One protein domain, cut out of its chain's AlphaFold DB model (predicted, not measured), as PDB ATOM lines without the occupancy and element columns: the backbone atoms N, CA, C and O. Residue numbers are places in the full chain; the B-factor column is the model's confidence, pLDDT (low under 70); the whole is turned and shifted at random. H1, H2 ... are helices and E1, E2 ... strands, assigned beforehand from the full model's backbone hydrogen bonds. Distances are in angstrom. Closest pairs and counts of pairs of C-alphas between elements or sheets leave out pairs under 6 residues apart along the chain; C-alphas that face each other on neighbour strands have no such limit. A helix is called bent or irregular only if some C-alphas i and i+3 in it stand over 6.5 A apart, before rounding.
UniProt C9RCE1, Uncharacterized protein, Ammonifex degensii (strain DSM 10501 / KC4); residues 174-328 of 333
ATOM      1  N   GLY A 174       3.598  36.264   6.777       92.69
ATOM      2  CA  GLY A 174       3.622  35.783   8.157       92.69
ATOM      3  C   GLY A 174       4.036  36.883   9.131       92.69
ATOM      4  O   GLY A 174       3.288  37.182  10.055       92.69
ATOM      5  N   ASP A 175       5.152  37.567   8.855       91.50
ATOM      6  CA  ASP A 175       5.631  38.668   9.702       91.50
ATOM      7  C   ASP A 175       4.596  39.796   9.803       91.50
ATOM      8  O   ASP A 175       4.362  40.347  10.878       91.50
ATOM      9  N   LEU A 176       3.944  40.138   8.688       92.44
ATOM     10  CA  LEU A 176       2.915  41.177   8.661       92.44
ATOM     11  C   LEU A 176       1.682  40.785   9.500       92.44
ATOM     12  O   LEU A 176       1.130  41.625  10.213       92.44
ATOM     13  N   LEU A 177       1.267  39.514   9.450       94.38
ATOM     14  CA  LEU A 177       0.165  38.975  10.257       94.38
ATOM     15  C   LEU A 177       0.515  38.857  11.747       94.38
ATOM     16  O   LEU A 177      -0.363  39.041  12.598       94.38
ATOM     17  N   ASP A 178       1.773  38.565  12.064       92.94
ATOM     18  CA  ASP A 178       2.275  38.487  13.437       92.94
ATOM     19  C   ASP A 178       2.389  39.875  14.072       92.94
ATOM     20  O   ASP A 178       2.061  40.050  15.248       92.94
ATOM     21  N   LEU A 179       2.772  40.883  13.282       92.25
ATOM     22  CA  LEU A 179       2.787  42.280  13.711       92.25
ATOM     23  C   LEU A 179       1.379  42.842  13.928       92.25
ATOM     24  O   LEU A 179       1.229  43.753  14.739       92.25
ATOM     25  N   ALA A 180       0.361  42.341  13.220       94.12
ATOM     26  CA  ALA A 180      -0.995  42.885  13.245       94.12
ATOM     27  C   ALA A 180      -1.654  42.801  14.637       94.12
ATOM     28  O   ALA A 180      -1.778  41.731  15.242       94.12
ATOM     29  N   GLY A 181      -2.165  43.940  15.118       94.19
ATOM     30  CA  GLY A 181      -2.971  44.010  16.341       94.19
ATOM     31  C   GLY A 181      -4.402  43.511  16.122       94.19
ATOM     32  O   GLY A 181      -5.015  42.933  17.019       94.19
ATOM     33  N   ALA A 182      -4.917  43.689  14.906       96.00
ATOM     34  CA  ALA A 182      -6.202  43.172  14.456       96.00
ATOM     35  C   ALA A 182      -6.147  42.861  12.958       96.00
ATOM     36  O   ALA A 182      -5.445  43.539  12.212       96.00
ATOM     37  N   VAL A 183      -6.923  41.869  12.516       97.19
ATOM     38  CA  VAL A 183      -7.045  41.503  11.098       97.19
ATOM     39  C   VAL A 183      -8.522  41.459  10.711       97.19
ATOM     40  O   VAL A 183      -9.326  40.787  11.364       97.19
ATOM     41  N   THR A 184      -8.892  42.171   9.650       96.94
ATOM     42  CA  THR A 184     -10.207  42.070   9.002       96.94
ATOM     43  C   THR A 184     -10.001  41.659   7.558       96.94
ATOM     44  O   THR A 184      -9.213  42.293   6.874       96.94
ATOM     45  N   VAL A 185     -10.703  40.626   7.099       96.38
ATOM     46  CA  VAL A 185     -10.565  40.115   5.729       96.38
ATOM     47  C   VAL A 185     -11.833  40.394   4.938       96.38
ATOM     48  O   VAL A 185     -12.931  40.102   5.409       96.38
ATOM     49  N   PHE A 186     -11.665  40.929   3.736       94.94
ATOM     50  CA  PHE A 186     -12.690  41.139   2.727       94.94
ATOM     51  C   PHE A 186     -12.411  40.199   1.566       94.94
ATOM     52  O   PHE A 186     -11.396  40.316   0.890       94.94
ATOM     53  N   PHE A 187     -13.310  39.253   1.344       92.31
ATOM     54  CA  PHE A 187     -13.248  38.363   0.199       92.31
ATOM     55  C   PHE A 187     -14.034  38.955  -0.959       92.31
ATOM     56  O   PHE A 187     -15.175  39.384  -0.776       92.31
ATOM     57  N   ARG A 188     -13.448  38.948  -2.152       88.75
ATOM     58  CA  ARG A 188     -14.098  39.428  -3.376       88.75
ATOM     59  C   ARG A 188     -14.144  38.313  -4.406       88.75
ATOM     60  O   ARG A 188     -13.149  37.629  -4.609       88.75
ATOM     61  N   ALA A 189     -15.295  38.128  -5.044       74.88
ATOM     62  CA  ALA A 189     -15.500  37.098  -6.070       74.88
ATOM     63  C   ALA A 189     -15.583  37.672  -7.493       74.88
ATOM     64  O   ALA A 189     -15.526  36.933  -8.472       74.88
ATOM     65  N   ALA A 190     -15.733  38.990  -7.605       76.69
ATOM     66  CA  ALA A 190     -15.764  39.731  -8.854       76.69
ATOM     67  C   ALA A 190     -15.065  41.083  -8.661       76.69
ATOM     68  O   ALA A 190     -14.871  41.539  -7.530       76.69
ATOM     69  N   LEU A 191     -14.696  41.716  -9.776       76.62
ATOM     70  CA  LEU A 191     -14.247  43.108  -9.775       76.62
ATOM     71  C   LEU A 191     -15.380  44.022  -9.286       76.62
ATOM     72  O   LEU A 191     -16.555  43.752  -9.551       76.62
ATOM     73  N   GLY A 192     -15.023  45.098  -8.590       76.25
ATOM     74  CA  GLY A 192     -15.968  46.007  -7.946       76.25
ATOM     75  C   GLY A 192     -15.945  45.895  -6.421       76.25
ATOM     76  O   GLY A 192     -15.849  44.798  -5.857       76.25
ATOM     77  N   GLY A 193     -16.072  47.047  -5.758       79.88
ATOM     78  CA  GLY A 193     -16.045  47.177  -4.299       79.88
ATOM     79  C   GLY A 193     -14.653  47.411  -3.708       79.88
ATOM     80  O   GLY A 193     -14.520  47.445  -2.487       79.88
ATOM     81  N   GLU A 194     -13.634  47.604  -4.548       87.44
ATOM     82  CA  GLU A 194     -12.280  48.003  -4.158       87.44
ATOM     83  C   GLU A 194     -12.294  49.262  -3.282       87.44
ATOM     84  O   GLU A 194     -11.677  49.296  -2.215       87.44
ATOM     85  N   GLU A 195     -13.052  50.280  -3.698       87.25
ATOM     86  CA  GLU A 195     -13.165  51.546  -2.981       87.25
ATOM     87  C   GLU A 195     -13.708  51.347  -1.566       87.25
ATOM     88  O   GLU A 195     -13.192  51.952  -0.633       87.25
ATOM     89  N   ALA A 196     -14.684  50.453  -1.377       86.12
ATOM     90  CA  ALA A 196     -15.261  50.174  -0.063       86.12
ATOM     91  C   ALA A 196     -14.218  49.591   0.901       86.12
ATOM     92  O   ALA A 196     -14.148  49.981   2.068       86.12
ATOM     93  N   VAL A 197     -13.369  48.679   0.419       90.88
ATOM     94  CA  VAL A 197     -12.308  48.073   1.237       90.88
ATOM     95  C   VAL A 197     -11.212  49.097   1.553       90.88
ATOM     96  O   VAL A 197     -10.758  49.191   2.698       90.88
ATOM     97  N   VAL A 198     -10.840  49.931   0.577       91.88
ATOM     98  CA  VAL A 198      -9.888  51.040   0.765       91.88
ATOM     99  C   VAL A 198     -10.424  52.065   1.772       91.88
ATOM    100  O   VAL A 198      -9.698  52.490   2.674       91.88
ATOM    101  N   GLU A 199     -11.694  52.456   1.664       89.88
ATOM    102  CA  GLU A 199     -12.361  53.365   2.599       89.88
ATOM    103  C   GLU A 199     -12.458  52.764   4.001       89.88
ATOM    104  O   GLU A 199     -12.190  53.459   4.985       89.88
ATOM    105  N   TYR A 200     -12.754  51.464   4.113       90.19
ATOM    106  CA  TYR A 200     -12.744  50.752   5.391       90.19
ATOM    107  C   TYR A 200     -11.379  50.836   6.076       90.19
ATOM    108  O   TYR A 200     -11.314  51.117   7.278       90.19
ATOM    109  N   ALA A 201     -10.301  50.601   5.318       92.56
ATOM    110  CA  ALA A 201      -8.933  50.690   5.813       92.56
ATOM    111  C   ALA A 201      -8.601  52.113   6.276       92.56
ATOM    112  O   ALA A 201      -8.175  52.307   7.417       92.56
ATOM    113  N   ARG A 202      -8.884  53.123   5.444       90.88
ATOM    114  CA  ARG A 202      -8.646  54.539   5.773       90.88
ATOM    115  C   ARG A 202      -9.421  54.990   7.011       90.88
ATOM    116  O   ARG A 202      -8.849  55.644   7.879       90.88
ATOM    117  N   GLY A 203     -10.688  54.601   7.136       87.31
ATOM    118  CA  GLY A 203     -11.542  54.965   8.272       87.31
ATOM    119  C   GLY A 203     -11.090  54.390   9.620       87.31
ATOM    120  O   GLY A 203     -11.563  54.840  10.662       87.31
ATOM    121  N   ARG A 204     -10.179  53.411   9.616       87.56
ATOM    122  CA  ARG A 204      -9.619  52.773  10.819       87.56
ATOM    123  C   ARG A 204      -8.137  53.045  11.017       87.56
ATOM    124  O   ARG A 204      -7.526  52.420  11.877       87.56
ATOM    125  N   ASP A 205      -7.572  53.951  10.222       87.69
ATOM    126  CA  ASP A 205      -6.130  54.185  10.189       87.69
ATOM    127  C   ASP A 205      -5.335  52.882   9.934       87.69
ATOM    128  O   ASP A 205      -4.216  52.699  10.409       87.69
ATOM    129  N   GLY A 206      -5.951  51.943   9.208       92.38
ATOM    130  CA  GLY A 206      -5.428  50.606   8.970       92.38
ATOM    131  C   GLY A 206      -4.394  50.555   7.849       92.38
ATOM    132  O   GLY A 206      -4.226  51.498   7.074       92.38
ATOM    133  N   VAL A 207      -3.720  49.411   7.761       96.06
ATOM    134  CA  VAL A 207      -2.867  49.049   6.626       96.06
ATOM    135  C   VAL A 207      -3.681  48.140   5.716       96.06
ATOM    136  O   VAL A 207      -4.143  47.087   6.157       96.06
ATOM    137  N   LEU A 208      -3.876  48.546   4.465       97.38
ATOM    138  CA  LEU A 208      -4.528  47.712   3.463       97.38
ATOM    139  C   LEU A 208      -3.521  46.686   2.935       97.38
ATOM    140  O   LEU A 208      -2.545  47.071   2.303       97.38
ATOM    141  N   LEU A 209      -3.759  45.402   3.186       96.94
ATOM    142  CA  LEU A 209      -3.049  44.301   2.550       96.94
ATOM    143  C   LEU A 209      -3.865  43.800   1.363       96.94
ATOM    144  O   LEU A 209      -4.934  43.230   1.549       96.94
ATOM    145  N   GLU A 210      -3.344  43.952   0.158       95.00
ATOM    146  CA  GLU A 210      -3.902  43.295  -1.018       95.00
ATOM    147  C   GLU A 210      -3.285  41.905  -1.186       95.00
ATOM    148  O   GLU A 210      -2.061  41.766  -1.255       95.00
ATOM    149  N   LEU A 211      -4.135  40.880  -1.229       93.25
ATOM    150  CA  LEU A 211      -3.750  39.487  -1.400       93.25
ATOM    151  C   LEU A 211      -4.187  38.986  -2.783       93.25
ATOM    152  O   LEU A 211      -5.381  38.828  -3.051       93.25
ATOM    153  N   GLY A 212      -3.215  38.705  -3.648       88.44
ATOM    154  CA  GLY A 212      -3.432  38.205  -5.007       88.44
ATOM    155  C   GLY A 212      -2.173  38.300  -5.867       88.44
ATOM    156  O   GLY A 212      -1.173  38.822  -5.405       88.44
ATOM    157  N   LYS A 213      -2.198  37.795  -7.109       82.00
ATOM    158  CA  LYS A 213      -1.039  37.874  -8.031       82.00
ATOM    159  C   LYS A 213      -0.887  39.214  -8.751       82.00
ATOM    160  O   LYS A 213       0.190  39.538  -9.239       82.00
ATOM    161  N   GLU A 214      -1.979  39.956  -8.880       84.62
ATOM    162  CA  GLU A 214      -2.025  41.215  -9.616       84.62
ATOM    163  C   GLU A 214      -2.497  42.321  -8.673       84.62
ATOM    164  O   GLU A 214      -3.709  42.491  -8.515       84.62
ATOM    165  N   PRO A 215      -1.578  43.066  -8.034       89.31
ATOM    166  CA  PRO A 215      -1.965  44.184  -7.196       89.31
ATOM    167  C   PRO A 215      -2.567  45.294  -8.052       89.31
ATOM    168  O   PRO A 215      -2.037  45.650  -9.104       89.31
ATOM    169  N   ARG A 216      -3.665  45.876  -7.586       88.69
ATOM    170  CA  ARG A 216      -4.400  46.972  -8.233       88.69
ATOM    171  C   ARG A 216      -4.684  48.100  -7.252       88.69
ATOM    172  O   ARG A 216      -4.707  49.267  -7.648       88.69
ATOM    173  N   LEU A 217      -4.848  47.774  -5.971       91.88
ATOM    174  CA  LEU A 217      -5.212  48.732  -4.931       91.88
ATOM    175  C   LEU A 217      -4.054  49.657  -4.542       91.88
ATOM    176  O   LEU A 217      -4.297  50.700  -3.936       91.88
ATOM    177  N   PHE A 218      -2.814  49.343  -4.940       93.25
ATOM    178  CA  PHE A 218      -1.664  50.235  -4.739       93.25
ATOM    179  C   PHE A 218      -1.905  51.636  -5.324       93.25
ATOM    180  O   PHE A 218      -1.446  52.625  -4.758       93.25
ATOM    181  N   THR A 219      -2.690  51.732  -6.404       92.94
ATOM    182  CA  THR A 219      -3.019  52.993  -7.090       92.94
ATOM    183  C   THR A 219      -3.761  54.002  -6.205       92.94
ATOM    184  O   THR A 219      -3.710  55.205  -6.461       92.94
ATOM    185  N   PHE A 220      -4.390  53.556  -5.112       89.44
ATOM    186  CA  PHE A 220      -5.002  54.441  -4.115       89.44
ATOM    187  C   PHE A 220      -3.986  55.088  -3.158       89.44
ATOM    188  O   PHE A 220      -4.367  55.955  -2.363       89.44
ATOM    189  N   PHE A 221      -2.721  54.665  -3.193       89.44
ATOM    190  CA  PHE A 221      -1.673  55.066  -2.247       89.44
ATOM    191  C   PHE A 221      -0.380  55.538  -2.930       89.44
ATOM    192  O   PHE A 221       0.366  56.297  -2.318       89.44
ATOM    193  N   GLY A 222      -0.117  55.135  -4.177       89.00
ATOM    194  CA  GLY A 222       1.084  55.510  -4.928       89.00
ATOM    195  C   GLY A 222       1.004  55.135  -6.411       89.00
ATOM    196  O   GLY A 222       0.044  54.502  -6.849       89.00
ATOM    197  N   GLY A 223       2.012  55.532  -7.192       83.81
ATOM    198  CA  GLY A 223       2.115  55.205  -8.619       83.81
ATOM    199  C   GLY A 223       2.655  53.798  -8.888       83.81
ATOM    200  O   GLY A 223       2.481  53.275  -9.988       83.81
ATOM    201  N   THR A 224       3.271  53.169  -7.883       91.69
ATOM    202  CA  THR A 224       3.784  51.790  -7.910       91.69
ATOM    203  C   THR A 224       3.469  51.054  -6.603       91.69
ATOM    204  O   THR A 224       3.100  51.677  -5.602       91.69
ATOM    205  N   VAL A 225       3.623  49.724  -6.592       89.06
ATOM    206  CA  VAL A 225       3.454  48.890  -5.385       89.06
ATOM    207  C   VAL A 225       4.457  49.302  -4.308       89.06
ATOM    208  O   VAL A 225       4.089  49.424  -3.143       89.06
ATOM    209  N   GLU A 226       5.706  49.562  -4.686       92.62
ATOM    210  CA  GLU A 226       6.779  49.976  -3.786       92.62
ATOM    211  C   GLU A 226       6.537  51.377  -3.206       92.62
ATOM    212  O   GLU A 226       6.709  51.576  -2.004       92.62
ATOM    213  N   GLU A 227       6.084  52.335  -4.021       89.06
ATOM    214  CA  GLU A 227       5.700  53.670  -3.541       89.06
ATOM    215  C   GLU A 227       4.523  53.596  -2.568       89.06
ATOM    216  O   GLU A 227       4.575  54.178  -1.482       89.06
ATOM    217  N   ALA A 228       3.480  52.843  -2.932       92.81
ATOM    218  CA  ALA A 228       2.317  52.619  -2.085       92.81
ATOM    219  C   ALA A 228       2.721  51.962  -0.760       92.81
ATOM    220  O   ALA A 228       2.328  52.428   0.310       92.81
ATOM    221  N   ALA A 229       3.559  50.927  -0.812       93.19
ATOM    222  CA  ALA A 229       4.082  50.253   0.365       93.19
ATOM    223  C   ALA A 229       4.911  51.202   1.245       93.19
ATOM    224  O   ALA A 229       4.753  51.210   2.466       93.19
ATOM    225  N   GLY A 230       5.720  52.069   0.629       90.75
ATOM    226  CA  GLY A 230       6.514  53.098   1.299       90.75
ATOM    227  C   GLY A 230       5.695  54.102   2.119       90.75
ATOM    228  O   GLY A 230       6.232  54.710   3.043       90.75
ATOM    229  N   THR A 231       4.389  54.235   1.856       91.19
ATOM    230  CA  THR A 231       3.488  55.062   2.680       91.19
ATOM    231  C   THR A 231       3.224  54.481   4.072       91.19
ATOM    232  O   THR A 231       2.723  55.193   4.944       91.19
ATOM    233  N   GLY A 232       3.485  53.183   4.277       91.88
ATOM    234  CA  GLY A 232       3.119  52.458   5.496       91.88
ATOM    235  C   GLY A 232       1.611  52.224   5.660       91.88
ATOM    236  O   GLY A 232       1.179  51.788   6.724       91.88
ATOM    237  N   ARG A 233       0.799  52.530   4.634       94.62
ATOM    238  CA  ARG A 233      -0.667  52.335   4.608       94.62
ATOM    239  C   ARG A 233      -1.123  51.221   3.677       94.62
ATOM    240  O   ARG A 233      -2.290  50.840   3.718       94.62
ATOM    241  N   TYR A 234      -0.214  50.707   2.864       96.50
ATOM    242  CA  TYR A 234      -0.470  49.646   1.910       96.50
ATOM    243  C   TYR A 234       0.588  48.554   2.052       96.50
ATOM    244  O   TYR A 234       1.747  48.822   2.369       96.50
ATOM    245  N   ALA A 235       0.171  47.323   1.821       96.38
ATOM    246  CA  ALA A 235       1.018  46.163   1.669       96.38
ATOM    247  C   ALA A 235       0.414  45.265   0.589       96.38
ATOM    248  O   ALA A 235      -0.791  45.276   0.341       96.38
ATOM    249  N   TYR A 236       1.257  44.458  -0.026       95.50
ATOM    250  CA  TYR A 236       0.868  43.509  -1.052       95.50
ATOM    251  C   TYR A 236       1.476  42.147  -0.753       95.50
ATOM    252  O   TYR A 236       2.626  42.062  -0.313       95.50
ATOM    253  N   SER A 237       0.738  41.076  -1.028       93.06
ATOM    254  CA  SER A 237       1.321  39.747  -1.113       93.06
ATOM    255  C   SER A 237       0.611  38.867  -2.136       93.06
ATOM    256  O   SER A 237      -0.611  38.860  -2.214       93.06
ATOM    257  N   ASP A 238       1.377  38.051  -2.855       89.00
ATOM    258  CA  ASP A 238       0.853  36.962  -3.695       89.00
ATOM    259  C   ASP A 238       0.955  35.585  -3.017       89.00
ATOM    260  O   ASP A 238       0.732  34.563  -3.656       89.00
ATOM    261  N   GLY A 239       1.310  35.547  -1.727       83.31
ATOM    262  CA  GLY A 239       1.586  34.327  -0.964       83.31
ATOM    263  C   GLY A 239       3.034  33.823  -1.055       83.31
ATOM    264  O   GLY A 239       3.472  33.119  -0.151       83.31
ATOM    265  N   GLY A 240       3.804  34.218  -2.075       84.00
ATOM    266  CA  GLY A 240       5.238  33.914  -2.198       84.00
ATOM    267  C   GLY A 240       6.142  35.127  -1.953       84.00
ATOM    268  O   GLY A 240       7.169  35.024  -1.284       84.00
ATOM    269  N   ARG A 241       5.743  36.290  -2.464       87.75
ATOM    270  CA  ARG A 241       6.357  37.600  -2.270       87.75
ATOM    271  C   ARG A 241       5.442  38.461  -1.403       87.75
ATOM    272  O   ARG A 241       4.215  38.435  -1.518       87.75
ATOM    273  N   THR A 242       6.060  39.272  -0.557       92.44
ATOM    274  CA  THR A 242       5.387  40.323   0.206       92.44
ATOM    275  C   THR A 242       6.122  41.633  -0.022       92.44
ATOM    276  O   THR A 242       7.347  41.686   0.058       92.44
ATOM    277  N   VAL A 243       5.376  42.687  -0.341       93.12
ATOM    278  CA  VAL A 243       5.889  44.051  -0.461       93.12
ATOM    279  C   VAL A 243       5.185  44.893   0.585       93.12
ATOM    280  O   VAL A 243       3.976  45.099   0.529       93.12
ATOM    281  N   ALA A 244       5.947  45.367   1.558       92.19
ATOM    282  CA  ALA A 244       5.468  46.239   2.613       92.19
ATOM    283  C   ALA A 244       6.572  47.242   2.947       92.19
ATOM    284  O   ALA A 244       7.754  46.899   2.949       92.19
ATOM    285  N   GLY A 245       6.191  48.491   3.201       88.75
ATOM    286  CA  GLY A 245       7.102  49.479   3.758       88.75
ATOM    287  C   GLY A 245       7.093  49.434   5.285       88.75
ATOM    288  O   GLY A 245       6.600  48.477   5.889       88.75
ATOM    289  N   PRO A 246       7.623  50.478   5.935       89.00
ATOM    290  CA  PRO A 246       7.579  50.587   7.383       89.00
ATOM    291  C   PRO A 246       6.128  50.729   7.869       89.00
ATOM    292  O   PRO A 246       5.475  51.735   7.599       89.00
ATOM    293  N   VAL A 247       5.624  49.735   8.603       87.50
ATOM    294  CA  VAL A 247       4.268  49.752   9.179       87.50
ATOM    295  C   VAL A 247       4.294  50.197  10.645       87.50
ATOM    296  O   VAL A 247       5.291  49.962  11.339       87.50
ATOM    297  N   PRO A 248       3.225  50.846  11.152       84.56
ATOM    298  CA  PRO A 248       3.122  51.167  12.574       84.56
ATOM    299  C   PRO A 248       3.077  49.881  13.419       84.56
ATOM    300  O   PRO A 248       2.679  48.835  12.909       84.56
ATOM    301  N   PRO A 249       3.461  49.922  14.707       83.06
ATOM    302  CA  PRO A 249       3.337  48.761  15.583       83.06
ATOM    303  C   PRO A 249       1.865  48.393  15.799       83.06
ATOM    304  O   PRO A 249       1.029  49.275  15.992       83.06
ATOM    305  N   ALA A 250       1.564  47.091  15.823       86.38
ATOM    306  CA  ALA A 250       0.210  46.567  16.014       86.38
ATOM    307  C   ALA A 250      -0.842  47.169  15.054       86.38
ATOM    308  O   ALA A 250      -1.902  47.602  15.517       86.38
ATOM    309  N   PRO A 251      -0.601  47.196  13.724       91.44
ATOM    310  CA  PRO A 251      -1.545  47.793  12.789       91.44
ATOM    311  C   PRO A 251      -2.865  47.016  12.780       91.44
ATOM    312  O   PRO A 251      -2.897  45.798  12.999       91.44
ATOM    313  N   HIS A 252      -3.960  47.708  12.463       95.69
ATOM    314  CA  HIS A 252      -5.154  47.028  11.969       95.69
ATOM    315  C   HIS A 252      -4.919  46.687  10.500       95.69
ATOM    316  O   HIS A 252      -4.934  47.566   9.641       95.69
ATOM    317  N   LEU A 253      -4.685  45.409  10.223       97.19
ATOM    318  CA  LEU A 253      -4.547  44.903   8.870       97.19
ATOM    319  C   LEU A 253      -5.931  44.679   8.255       97.19
ATOM    320  O   LEU A 253      -6.739  43.897   8.767       97.19
ATOM    321  N   VAL A 254      -6.200  45.368   7.157       97.12
ATOM    322  CA  VAL A 254      -7.404  45.193   6.349       97.12
ATOM    323  C   VAL A 254      -6.994  44.446   5.098       97.12
ATOM    324  O   VAL A 254      -6.272  44.986   4.276       97.12
ATOM    325  N   VAL A 255      -7.398  43.190   4.985       96.81
ATOM    326  CA  VAL A 255      -7.004  42.316   3.885       96.81
ATOM    327  C   VAL A 255      -8.073  42.363   2.807       96.81
ATOM    328  O   VAL A 255      -9.219  42.019   3.080       96.81
ATOM    329  N   ASP A 256      -7.697  42.747   1.596       94.94
ATOM    330  CA  ASP A 256      -8.479  42.519   0.388       94.94
ATOM    331  C   ASP A 256      -8.004  41.219  -0.265       94.94
ATOM    332  O   ASP A 256      -6.869  41.135  -0.725       94.94
ATOM    333  N   ALA A 257      -8.841  40.186  -0.259       92.38
ATOM    334  CA  ALA A 257      -8.541  38.886  -0.841       92.38
ATOM    335  C   ALA A 257      -9.438  38.650  -2.057       92.38
ATOM    336  O   ALA A 257     -10.615  38.288  -1.927       92.38
ATOM    337  N   TYR A 258      -8.879  38.840  -3.251       85.44
ATOM    338  CA  TYR A 258      -9.593  38.567  -4.492       85.44
ATOM    339  C   TYR A 258      -9.524  37.072  -4.813       85.44
ATOM    340  O   TYR A 258      -8.469  36.544  -5.140       85.44
ATOM    341  N   LEU A 259     -10.651  36.370  -4.681       75.44
ATOM    342  CA  LEU A 259     -10.757  34.916  -4.800       75.44
ATOM    343  C   LEU A 259     -10.707  34.470  -6.265       75.44
ATOM    344  O   LEU A 259     -11.709  34.055  -6.847       75.44
ATOM    345  N   THR A 260      -9.523  34.543  -6.861       70.81
ATOM    346  CA  THR A 260      -9.205  33.898  -8.136       70.81
ATOM    347  C   THR A 260      -8.478  32.578  -7.894       70.81
ATOM    348  O   THR A 260      -7.958  32.324  -6.807       70.81
ATOM    349  N   ALA A 261      -8.406  31.729  -8.924       60.12
ATOM    350  CA  ALA A 261      -7.671  30.458  -8.874       60.12
ATOM    351  C   ALA A 261      -6.160  30.627  -8.602       60.12
ATOM    352  O   ALA A 261      -5.450  29.646  -8.400       60.12
ATOM    353  N   ASP A 262      -5.681  31.867  -8.614       70.88
ATOM    354  CA  ASP A 262      -4.281  32.230  -8.549       70.88
ATOM    355  C   ASP A 262      -3.800  32.624  -7.153       70.88
ATOM    356  O   ASP A 262      -2.591  32.741  -6.959       70.88
ATOM    357  N   VAL A 263      -4.694  32.813  -6.178       77.50
ATOM    358  CA  VAL A 263      -4.267  33.080  -4.800       77.50
ATOM    359  C   VAL A 263      -3.913  31.760  -4.114       77.50
ATOM    360  O   VAL A 263      -4.768  30.870  -4.047       77.50
ATOM    361  N   PRO A 264      -2.686  31.602  -3.582       82.94
ATOM    362  CA  PRO A 264      -2.310  30.392  -2.866       82.94
ATOM    363  C   PRO A 264      -3.244  30.122  -1.680       82.94
ATOM    364  O   PRO A 264      -3.542  31.010  -0.874       82.94
ATOM    365  N   LEU A 265      -3.733  28.883  -1.589       84.19
ATOM    366  CA  LEU A 265      -4.708  28.480  -0.572       84.19
ATOM    367  C   LEU A 265      -4.153  28.636   0.849       84.19
ATOM    368  O   LEU A 265      -4.875  29.047   1.750       84.19
ATOM    369  N   ASP A 266      -2.870  28.357   1.045       88.06
ATOM    370  CA  ASP A 266      -2.165  28.531   2.314       88.06
ATOM    371  C   ASP A 266      -2.125  29.998   2.768       88.06
ATOM    372  O   ASP A 266      -2.332  30.279   3.949       88.06
ATOM    373  N   ALA A 267      -1.945  30.944   1.841       90.12
ATOM    374  CA  ALA A 267      -2.019  32.371   2.140       90.12
ATOM    375  C   ALA A 267      -3.444  32.796   2.541       90.12
ATOM    376  O   ALA A 267      -3.619  33.509   3.533       90.12
ATOM    377  N   LEU A 268      -4.469  32.305   1.829       89.06
ATOM    378  CA  LEU A 268      -5.882  32.533   2.169       89.06
ATOM    379  C   LEU A 268      -6.238  31.957   3.546       89.06
ATOM    380  O   LEU A 268      -6.891  32.619   4.355       89.06
ATOM    381  N   GLU A 269      -5.781  30.742   3.841       89.31
ATOM    382  CA  GLU A 269      -5.978  30.102   5.141       89.31
ATOM    383  C   GLU A 269      -5.257  30.852   6.264       89.31
ATOM    384  O   GLU A 269      -5.810  30.994   7.358       89.31
ATOM    385  N   ALA A 270      -4.045  31.356   6.013       91.38
ATOM    386  CA  ALA A 270      -3.281  32.126   6.989       91.38
ATOM    387  C   ALA A 270      -4.011  33.419   7.380       91.38
ATOM    388  O   ALA A 270      -4.206  33.678   8.575       91.38
ATOM    389  N   VAL A 271      -4.481  34.199   6.397       93.31
ATOM    390  CA  VAL A 271      -5.233  35.434   6.675       93.31
ATOM    391  C   VAL A 271      -6.586  35.134   7.319       93.31
ATOM    392  O   VAL A 271      -6.966  35.812   8.275       93.31
ATOM    393  N   HIS A 272      -7.294  34.089   6.870       91.62
ATOM    394  CA  HIS A 272      -8.595  33.702   7.429       91.62
ATOM    395  C   HIS A 272      -8.479  33.273   8.893       91.62
ATOM    396  O   HIS A 272      -9.232  33.755   9.740       91.62
ATOM    397  N   ARG A 273      -7.479  32.447   9.224       91.81
ATOM    398  CA  ARG A 273      -7.226  31.975  10.593       91.81
ATOM    399  C   ARG A 273      -6.912  33.119  11.554       91.81
ATOM    400  O   ARG A 273      -7.287  33.052  12.724       91.81
ATOM    401  N   ARG A 274      -6.216  34.156  11.078       94.62
ATOM    402  CA  ARG A 274      -5.862  35.333  11.883       94.62
ATOM    403  C   ARG A 274      -6.991  36.363  11.962       94.62
ATOM    404  O   ARG A 274      -6.999  37.176  12.887       94.62
ATOM    405  N   ALA A 275      -7.937  36.329  11.026       95.88
ATOM    406  CA  ALA A 275      -9.040  37.274  10.954       95.88
ATOM    407  C   ALA A 275      -9.847  37.295  12.262       95.88
ATOM    408  O   ALA A 275     -10.306  36.261  12.755       95.88
ATOM    409  N   GLY A 276     -10.100  38.489  12.793       94.00
ATOM    410  CA  GLY A 276     -11.122  38.721  13.817       94.00
ATOM    411  C   GLY A 276     -12.511  38.924  13.210       94.00
ATOM    412  O   GLY A 276     -13.512  38.599  13.845       94.00
ATOM    413  N   LYS A 277     -12.559  39.428  11.972       94.94
ATOM    414  CA  LYS A 277     -13.775  39.648  11.182       94.94
ATOM    415  C   LYS A 277     -13.548  39.276   9.723       94.94
ATOM    416  O   LYS A 277     -12.481  39.562   9.178       94.94
ATOM    417  N   THR A 278     -14.561  38.684   9.110       95.69
ATOM    418  CA  THR A 278     -14.530  38.192   7.737       95.69
ATOM    419  C   THR A 278     -15.779  38.641   6.990       95.69
ATOM    420  O   THR A 278     -16.893  38.303   7.383       95.69
ATOM    421  N   TYR A 279     -15.599  39.368   5.896       95.31
ATOM    422  CA  TYR A 279     -16.677  39.917   5.086       95.31
ATOM    423  C   TYR A 279     -16.583  39.416   3.645       95.31
ATOM    424  O   TYR A 279     -15.489  39.178   3.137       95.31
ATOM    425  N   LEU A 280     -17.729  39.284   2.981       93.44
ATOM    426  CA  LEU A 280     -17.816  39.074   1.536       93.44
ATOM    427  C   LEU A 280     -18.244  40.382   0.871       93.44
ATOM    428  O   LEU A 280     -19.283  40.941   1.220       93.44
ATOM    429  N   VAL A 281     -17.478  40.861  -0.101       92.62
ATOM    430  CA  VAL A 281     -17.884  41.991  -0.939       92.62
ATOM    431  C   VAL A 281     -18.843  41.481  -2.005       92.62
ATOM    432  O   VAL A 281     -18.490  40.651  -2.842       92.62
ATOM    433  N   ALA A 282     -20.083  41.951  -1.932       89.31
ATOM    434  CA  ALA A 282     -21.151  41.588  -2.843       89.31
ATOM    435  C   ALA A 282     -21.102  42.504  -4.072       89.31
ATOM    436  O   ALA A 282     -21.683  43.591  -4.064       89.31
ATOM    437  N   SER A 283     -20.402  42.049  -5.112       85.00
ATOM    438  CA  SER A 283     -20.333  42.668  -6.440       85.00
ATOM    439  C   SER A 283     -20.709  41.658  -7.535       85.00
ATOM    440  O   SER A 283     -20.555  40.444  -7.368       85.00
ATOM    441  N   GLY A 284     -21.219  42.150  -8.668       84.56
ATOM    442  CA  GLY A 284     -21.551  41.323  -9.828       84.56
ATOM    443  C   GLY A 284     -22.894  40.592  -9.718       84.56
ATOM    444  O   GLY A 284     -23.895  41.153  -9.284       84.56
ATOM    445  N   GLN A 285     -22.951  39.338 -10.179       86.69
ATOM    446  CA  GLN A 285     -24.205  38.578 -10.266       86.69
ATOM    447  C   GLN A 285     -24.629  37.990  -8.912       86.69
ATOM    448  O   GLN A 285     -23.817  37.418  -8.182       86.69
ATOM    449  N   ALA A 286     -25.929  38.063  -8.609       89.12
ATOM    450  CA  ALA A 286     -26.503  37.585  -7.351       89.12
ATOM    451  C   ALA A 286     -26.232  36.093  -7.098       89.12
ATOM    452  O   ALA A 286     -25.981  35.685  -5.964       89.12
ATOM    453  N   GLU A 287     -26.250  35.280  -8.151       87.88
ATOM    454  CA  GLU A 287     -25.990  33.843  -8.100       87.88
ATOM    455  C   GLU A 287     -24.547  33.541  -7.685       87.88
ATOM    456  O   GLU A 287     -24.319  32.618  -6.903       87.88
ATOM    457  N   VAL A 288     -23.580  34.345  -8.144       85.25
ATOM    458  CA  VAL A 288     -22.166  34.210  -7.761       85.25
ATOM    459  C   VAL A 288     -21.999  34.535  -6.282       85.25
ATOM    460  O   VAL A 288     -21.424  33.743  -5.538       85.25
ATOM    461  N   VAL A 289     -22.564  35.655  -5.824       89.06
ATOM    462  CA  VAL A 289     -22.503  36.053  -4.409       89.06
ATOM    463  C   VAL A 289     -23.159  34.997  -3.515       89.06
ATOM    464  O   VAL A 289     -22.578  34.605  -2.502       89.06
ATOM    465  N   ARG A 290     -24.330  34.470  -3.903       90.38
ATOM    466  CA  ARG A 290     -25.008  33.393  -3.166       90.38
ATOM    467  C   ARG A 290     -24.159  32.121  -3.116       90.38
ATOM    468  O   ARG A 290     -23.977  31.570  -2.031       90.38
ATOM    469  N   GLY A 291     -23.599  31.702  -4.251       89.25
ATOM    470  CA  GLY A 291     -22.720  30.535  -4.326       89.25
ATOM    471  C   GLY A 291     -21.507  30.660  -3.401       89.25
ATOM    472  O   GLY A 291     -21.163  29.711  -2.705       89.25
ATOM    473  N   MET A 292     -20.910  31.849  -3.298       88.38
ATOM    474  CA  MET A 292     -19.788  32.085  -2.384       88.38
ATOM    475  C   MET A 292     -20.207  31.993  -0.914       88.38
ATOM    476  O   MET A 292     -19.526  31.339  -0.128       88.38
ATOM    477  N   VAL A 293     -21.349  32.569  -0.531       90.81
ATOM    478  CA  VAL A 293     -21.882  32.411   0.837       90.81
ATOM    479  C   VAL A 293     -22.105  30.932   1.173       90.81
ATOM    480  O   VAL A 293     -21.772  30.486   2.275       90.81
ATOM    481  N   GLU A 294     -22.637  30.154   0.231       89.88
ATOM    482  CA  GLU A 294     -22.831  28.710   0.389       89.88
ATOM    483  C   GLU A 294     -21.501  27.963   0.532       89.88
ATOM    484  O   GLU A 294     -21.385  27.116   1.418       89.88
ATOM    485  N   VAL A 295     -20.476  28.318  -0.250       87.06
ATOM    486  CA  VAL A 295     -19.120  27.759  -0.129       87.06
ATOM    487  C   VAL A 295     -18.529  28.041   1.252       87.06
ATOM    488  O   VAL A 295     -18.019  27.116   1.885       87.06
ATOM    489  N   PHE A 296     -18.638  29.270   1.765       89.12
ATOM    490  CA  PHE A 296     -18.156  29.602   3.112       89.12
ATOM    491  C   PHE A 296     -18.842  28.741   4.176       89.12
ATOM    492  O   PHE A 296     -18.176  28.130   5.014       89.12
ATOM    493  N   ARG A 297     -20.171  28.619   4.101       88.00
ATOM    494  CA  ARG A 297     -20.957  27.800   5.034       88.00
ATOM    495  C   ARG A 297     -20.605  26.317   4.942       88.00
ATOM    496  O   ARG A 297     -20.405  25.681   5.973       88.00
ATOM    497  N   ALA A 298     -20.511  25.774   3.730       88.06
ATOM    498  CA  ALA A 298     -20.227  24.361   3.491       88.06
ATOM    499  C   ALA A 298     -18.831  23.954   3.984       88.06
ATOM    500  O   ALA A 298     -18.662  22.848   4.489       88.06
ATOM    501  N   ASN A 299     -17.851  24.857   3.885       82.25
ATOM    502  CA  ASN A 299     -16.481  24.624   4.346       82.25
ATOM    503  C   ASN A 299     -16.257  25.012   5.818       82.25
ATOM    504  O   ASN A 299     -15.138  24.912   6.318       82.25
ATOM    505  N   GLY A 300     -17.298  25.464   6.529       84.94
ATOM    506  CA  GLY A 300     -17.189  25.908   7.922       84.94
ATOM    507  C   GLY A 300     -16.334  27.167   8.102       84.94
ATOM    508  O   GLY A 300     -15.869  27.447   9.207       84.94
ATOM    509  N   TRP A 301     -16.106  27.926   7.030       86.88
ATOM    510  CA  TRP A 301     -15.367  29.178   7.084       86.88
ATOM    511  C   TRP A 301     -16.250  30.259   7.697       86.88
ATOM    512  O   TRP A 301     -17.405  30.445   7.311       86.88
ATOM    513  N   ARG A 302     -15.696  31.002   8.660       90.25
ATOM    514  CA  ARG A 302     -16.406  32.129   9.266       90.25
ATOM    515  C   ARG A 302     -16.683  33.192   8.204       90.25
ATOM    516  O   ARG A 302     -15.766  33.597   7.493       90.25
ATOM    517  N   LEU A 303     -17.932  33.644   8.159       93.50
ATOM    518  CA  LEU A 303     -18.392  34.805   7.412       93.50
ATOM    519  C   LEU A 303     -19.261  35.636   8.359       93.50
ATOM    520  O   LEU A 303     -20.332  35.195   8.764       93.50
ATOM    521  N   ASP A 304     -18.761  36.799   8.759       94.94
ATOM    522  CA  ASP A 304     -19.412  37.693   9.717       94.94
ATOM    523  C   ASP A 304     -20.435  38.610   9.040       94.94
ATOM    524  O   ASP A 304     -21.426  39.001   9.658       94.94
ATOM    525  N   GLY A 305     -20.219  38.951   7.769       94.38
ATOM    526  CA  GLY A 305     -21.095  39.872   7.065       94.38
ATOM    527  C   GLY A 305     -20.844  39.997   5.570       94.38
ATOM    528  O   GLY A 305     -19.974  39.338   5.000       94.38
ATOM    529  N   VAL A 306     -21.600  40.899   4.956       92.94
ATOM    530  CA  VAL A 306     -21.474  41.295   3.556       92.94
ATOM    531  C   VAL A 306     -21.302  42.806   3.415       92.94
ATOM    532  O   VAL A 306     -21.857  43.592   4.188       92.94
ATOM    533  N   VAL A 307     -20.537  43.206   2.404       91.44
ATOM    534  CA  VAL A 307     -20.370  44.597   1.974       91.44
ATOM    535  C   VAL A 307     -21.155  44.802   0.678       91.44
ATOM    536  O   VAL A 307     -20.849  44.118  -0.300       91.44
ATOM    537  N   PRO A 308     -22.139  45.716   0.626       88.00
ATOM    538  CA  PRO A 308     -22.776  46.121  -0.622       88.00
ATOM    539  C   PRO A 308     -21.755  46.797  -1.536       88.00
ATOM    540  O   PRO A 308     -21.190  47.814  -1.147       88.00
ATOM    541  N   ALA A 309     -21.544  46.263  -2.739       85.44
ATOM    542  CA  ALA A 309     -20.761  46.933  -3.777       85.44
ATOM    543  C   ALA A 309     -21.537  47.130  -5.095       85.44
ATOM    544  O   ALA A 309     -21.039  47.769  -6.019       85.44
ATOM    545  N   ASP A 310     -22.761  46.607  -5.191       84.12
ATOM    546  CA  ASP A 310     -23.632  46.763  -6.355       84.12
ATOM    547  C   ASP A 310     -25.088  46.993  -5.897       84.12
ATOM    548  O   ASP A 310     -25.667  46.106  -5.257       84.12
ATOM    549  N   PRO A 311     -25.713  48.143  -6.225       84.56
ATOM    550  CA  PRO A 311     -27.114  48.416  -5.897       84.56
ATOM    551  C   PRO A 311     -28.099  47.379  -6.460       84.56
ATOM    552  O   PRO A 311     -29.177  47.172  -5.901       84.56
ATOM    553  N   ALA A 312     -27.750  46.689  -7.552       85.56
ATOM    554  CA  ALA A 312     -28.578  45.620  -8.112       85.56
ATOM    555  C   ALA A 312     -28.725  44.423  -7.153       85.56
ATOM    556  O   ALA A 312     -29.663  43.631  -7.288       85.56
ATOM    557  N   LEU A 313     -27.841  44.303  -6.158       88.88
ATOM    558  CA  LEU A 313     -27.838  43.226  -5.171       88.88
ATOM    559  C   LEU A 313     -28.623  43.556  -3.896       88.88
ATOM    560  O   LEU A 313     -28.700  42.717  -3.002       88.88
ATOM    561  N   ASP A 314     -29.276  44.715  -3.812       89.50
ATOM    562  CA  ASP A 314     -30.039  45.170  -2.642       89.50
ATOM    563  C   ASP A 314     -31.010  44.132  -2.067       89.50
ATOM    564  O   ASP A 314     -31.178  44.018  -0.848       89.50
ATOM    565  N   HIS A 315     -31.697  43.389  -2.940       91.88
ATOM    566  CA  HIS A 315     -32.626  42.350  -2.504       91.88
ATOM    567  C   HIS A 315     -31.888  41.178  -1.847       91.88
ATOM    568  O   HIS A 315     -32.269  40.752  -0.757       91.88
ATOM    569  N   LEU A 316     -30.800  40.716  -2.470       92.12
ATOM    570  CA  LEU A 316     -29.954  39.653  -1.936       92.12
ATOM    571  C   LEU A 316     -29.306  40.078  -0.614       92.12
ATOM    572  O   LEU A 316     -29.293  39.309   0.337       92.12
ATOM    573  N   ILE A 317     -28.809  41.309  -0.520       92.69
ATOM    574  CA  ILE A 317     -28.175  41.830   0.697       92.69
ATOM    575  C   ILE A 317     -29.168  41.856   1.862       92.69
ATOM    576  O   ILE A 317     -28.819  41.470   2.977       92.69
ATOM    577  N   ARG A 318     -30.425  42.252   1.614       92.75
ATOM    578  CA  ARG A 318     -31.489  42.170   2.626       92.75
ATOM    579  C   ARG A 318     -31.747  40.730   3.062       92.75
ATOM    580  O   ARG A 318     -31.824  40.484   4.259       92.75
ATOM    581  N   GLU A 319     -31.819  39.795   2.121       94.12
ATOM    582  CA  GLU A 319     -31.992  38.374   2.436       94.12
ATOM    583  C   GLU A 319     -30.830  37.832   3.284       94.12
ATOM    584  O   GLU A 319     -31.051  37.171   4.296       94.12
ATOM    585  N   LEU A 320     -29.585  38.138   2.910       92.38
ATOM    586  CA  LEU A 320     -28.388  37.719   3.641       92.38
ATOM    587  C   LEU A 320     -28.351  38.297   5.060       92.38
ATOM    588  O   LEU A 320     -27.986  37.594   6.004       92.38
ATOM    589  N   ARG A 321     -28.800  39.544   5.228       93.44
ATOM    590  CA  ARG A 321     -28.972  40.167   6.543       93.44
ATOM    591  C   ARG A 321     -30.008  39.445   7.396       93.44
ATOM    592  O   ARG A 321     -29.766  39.207   8.576       93.44
ATOM    593  N   ASP A 322     -31.142  39.071   6.810       94.06
ATOM    594  CA  ASP A 322     -32.204  38.341   7.513       94.06
ATOM    595  C   ASP A 322     -31.748  36.922   7.915       94.06
ATOM    596  O   ASP A 322     -32.256  36.345   8.875       94.06
ATOM    597  N   GLN A 323     -30.722  36.387   7.243       90.81
ATOM    598  CA  GLN A 323     -30.014  35.160   7.626       90.81
ATOM    599  C   GLN A 323     -28.934  35.376   8.709       90.81
ATOM    600  O   GLN A 323     -28.188  34.446   9.021       90.81
ATOM    601  N   GLY A 324     -28.844  36.576   9.289       90.62
ATOM    602  CA  GLY A 324     -27.966  36.897  10.416       90.62
ATOM    603  C   GLY A 324     -26.579  37.425  10.043       90.62
ATOM    604  O   GLY A 324     -25.749  37.564  10.939       90.62
ATOM    605  N   LEU A 325     -26.312  37.720   8.765       92.31
ATOM    606  CA  LEU A 325     -25.060  38.365   8.358       92.31
ATOM    607  C   LEU A 325     -25.092  39.871   8.653       92.31
ATOM    608  O   LEU A 325     -26.081  40.558   8.390       92.31
ATOM    609  N   GLU A 326     -23.987  40.401   9.177       93.12
ATOM    610  CA  GLU A 326     -23.779  41.844   9.309       93.12
ATOM    611  C   GLU A 326     -23.776  42.492   7.913       93.12
ATOM    612  O   GLU A 326     -23.201  41.942   6.977       93.12
ATOM    613  N   VAL A 327     -24.398  43.662   7.750       89.31
ATOM    614  CA  VAL A 327     -24.272  44.456   6.517       89.31
ATOM    615  C   VAL A 327     -23.445  45.685   6.839       89.31
ATOM    616  O   VAL A 327     -23.877  46.538   7.616       89.31
ATOM    617  N   VAL A 328     -22.254  45.767   6.252       84.81
ATOM    618  CA  VAL A 328     -21.336  46.887   6.468       84.81
ATOM    619  C   VAL A 328     -21.624  47.953   5.419       84.81
ATOM    620  O   VAL A 328     -21.376  47.744   4.237       84.81
TER     621      VAL A 328
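What this domain is: This is residues 174 to 328 of the 333 residues of an uncharacterized protein of Ammonifex degensii (strain DSM 10501 / KC4) (UniProt C9RCE1). A strongly twisted sheet of seven strands forms the middle of three layers, with H1, H5 and H6 on one face and H2 and H4 on the other; the sheet curls round H2, and H7 only grazes it. The 155 printed residues hold seven named helices and seven named strands, in the order H1 E1 H2 E2 H3 H4 E3 E4 E5 H5 E6 H6 E7 H7. The mixed sheet runs E4 E3 E2 E5 E1 E6 E7, and the class is mixed, helices and strands. The whole is compact, with a radius of gyration of the C-alphas of 14.8 A and spans of 42 by 28 by 28 A.

How they stand to each other: Start at H1, residues 174 to 179, which only just touches H5, residues 265 to 274, with 3 pairs of C-alphas within 8 A, the closest Leu 177 and Arg 274 at 7.2 A. Next, E1, residues 182 to 188, is parallel to E5, residues 252 to 258; find N 186 and O 255 at 2.8 A. E1, H2, residues 194 to 203, and E2, residues 207 to 211, form a split strand-helix-strand unit, two parallel strands joined through a helix with E5 between them; N 209 and O 254 are 2.8 A apart. H3, residues 217 to 220, touches H4, residues 225 to 230, closest at the C-alphas of Phe 218 and Val 225, 5.3 A. E2, H3, H4 and E3, residues 234 to 237, form an unsplit unit, with N 235 and O 208 at 2.8 A. E3 and E4, residues 242 to 244, are an antiparallel hairpin, with N 243 and O 236 at 2.8 A. E5, H5 and E6, residues 277 to 282, are split by E1; N 187 and O 279 are 2.8 A apart. H6, residues 286 to 298, is over E6 at a height over the sheet of 10.0 A, on the same face as H5. E6, H6 and E7, residues 305 to 308, form another unsplit unit, with N 307 and O 280 at 2.8 A; the four crossovers are right-handed. H7, residues 311 to 322, is close to but not clearly touching H6, closest at the C-alphas of Ala 286 and Leu 313, 6.2 A. Each O i to N i+4 pair is within hydrogen-bond range in H1, H2, H4, H5 and H6, against 6 of 8 in H7; H3 is too short for one.

Where its parts are: Find C-alpha 174 at (3.622, 35.783, 8.157), where H1 begins. E1 spans 19.9 A, E5 19.0 A and H6 18.2 A. H7 spans 17.5 A to C-alpha 322 at (-32.204, 38.341, 7.513), and is irregular: C-alphas 312 and 315 are 7.7 A apart.

The domain as a whole: The two C-alphas farthest apart, Glu 227 and Asp 322, are 42.4 A apart. The printed part has no cut and no long link; only Ala 261 is under pLDDT 70.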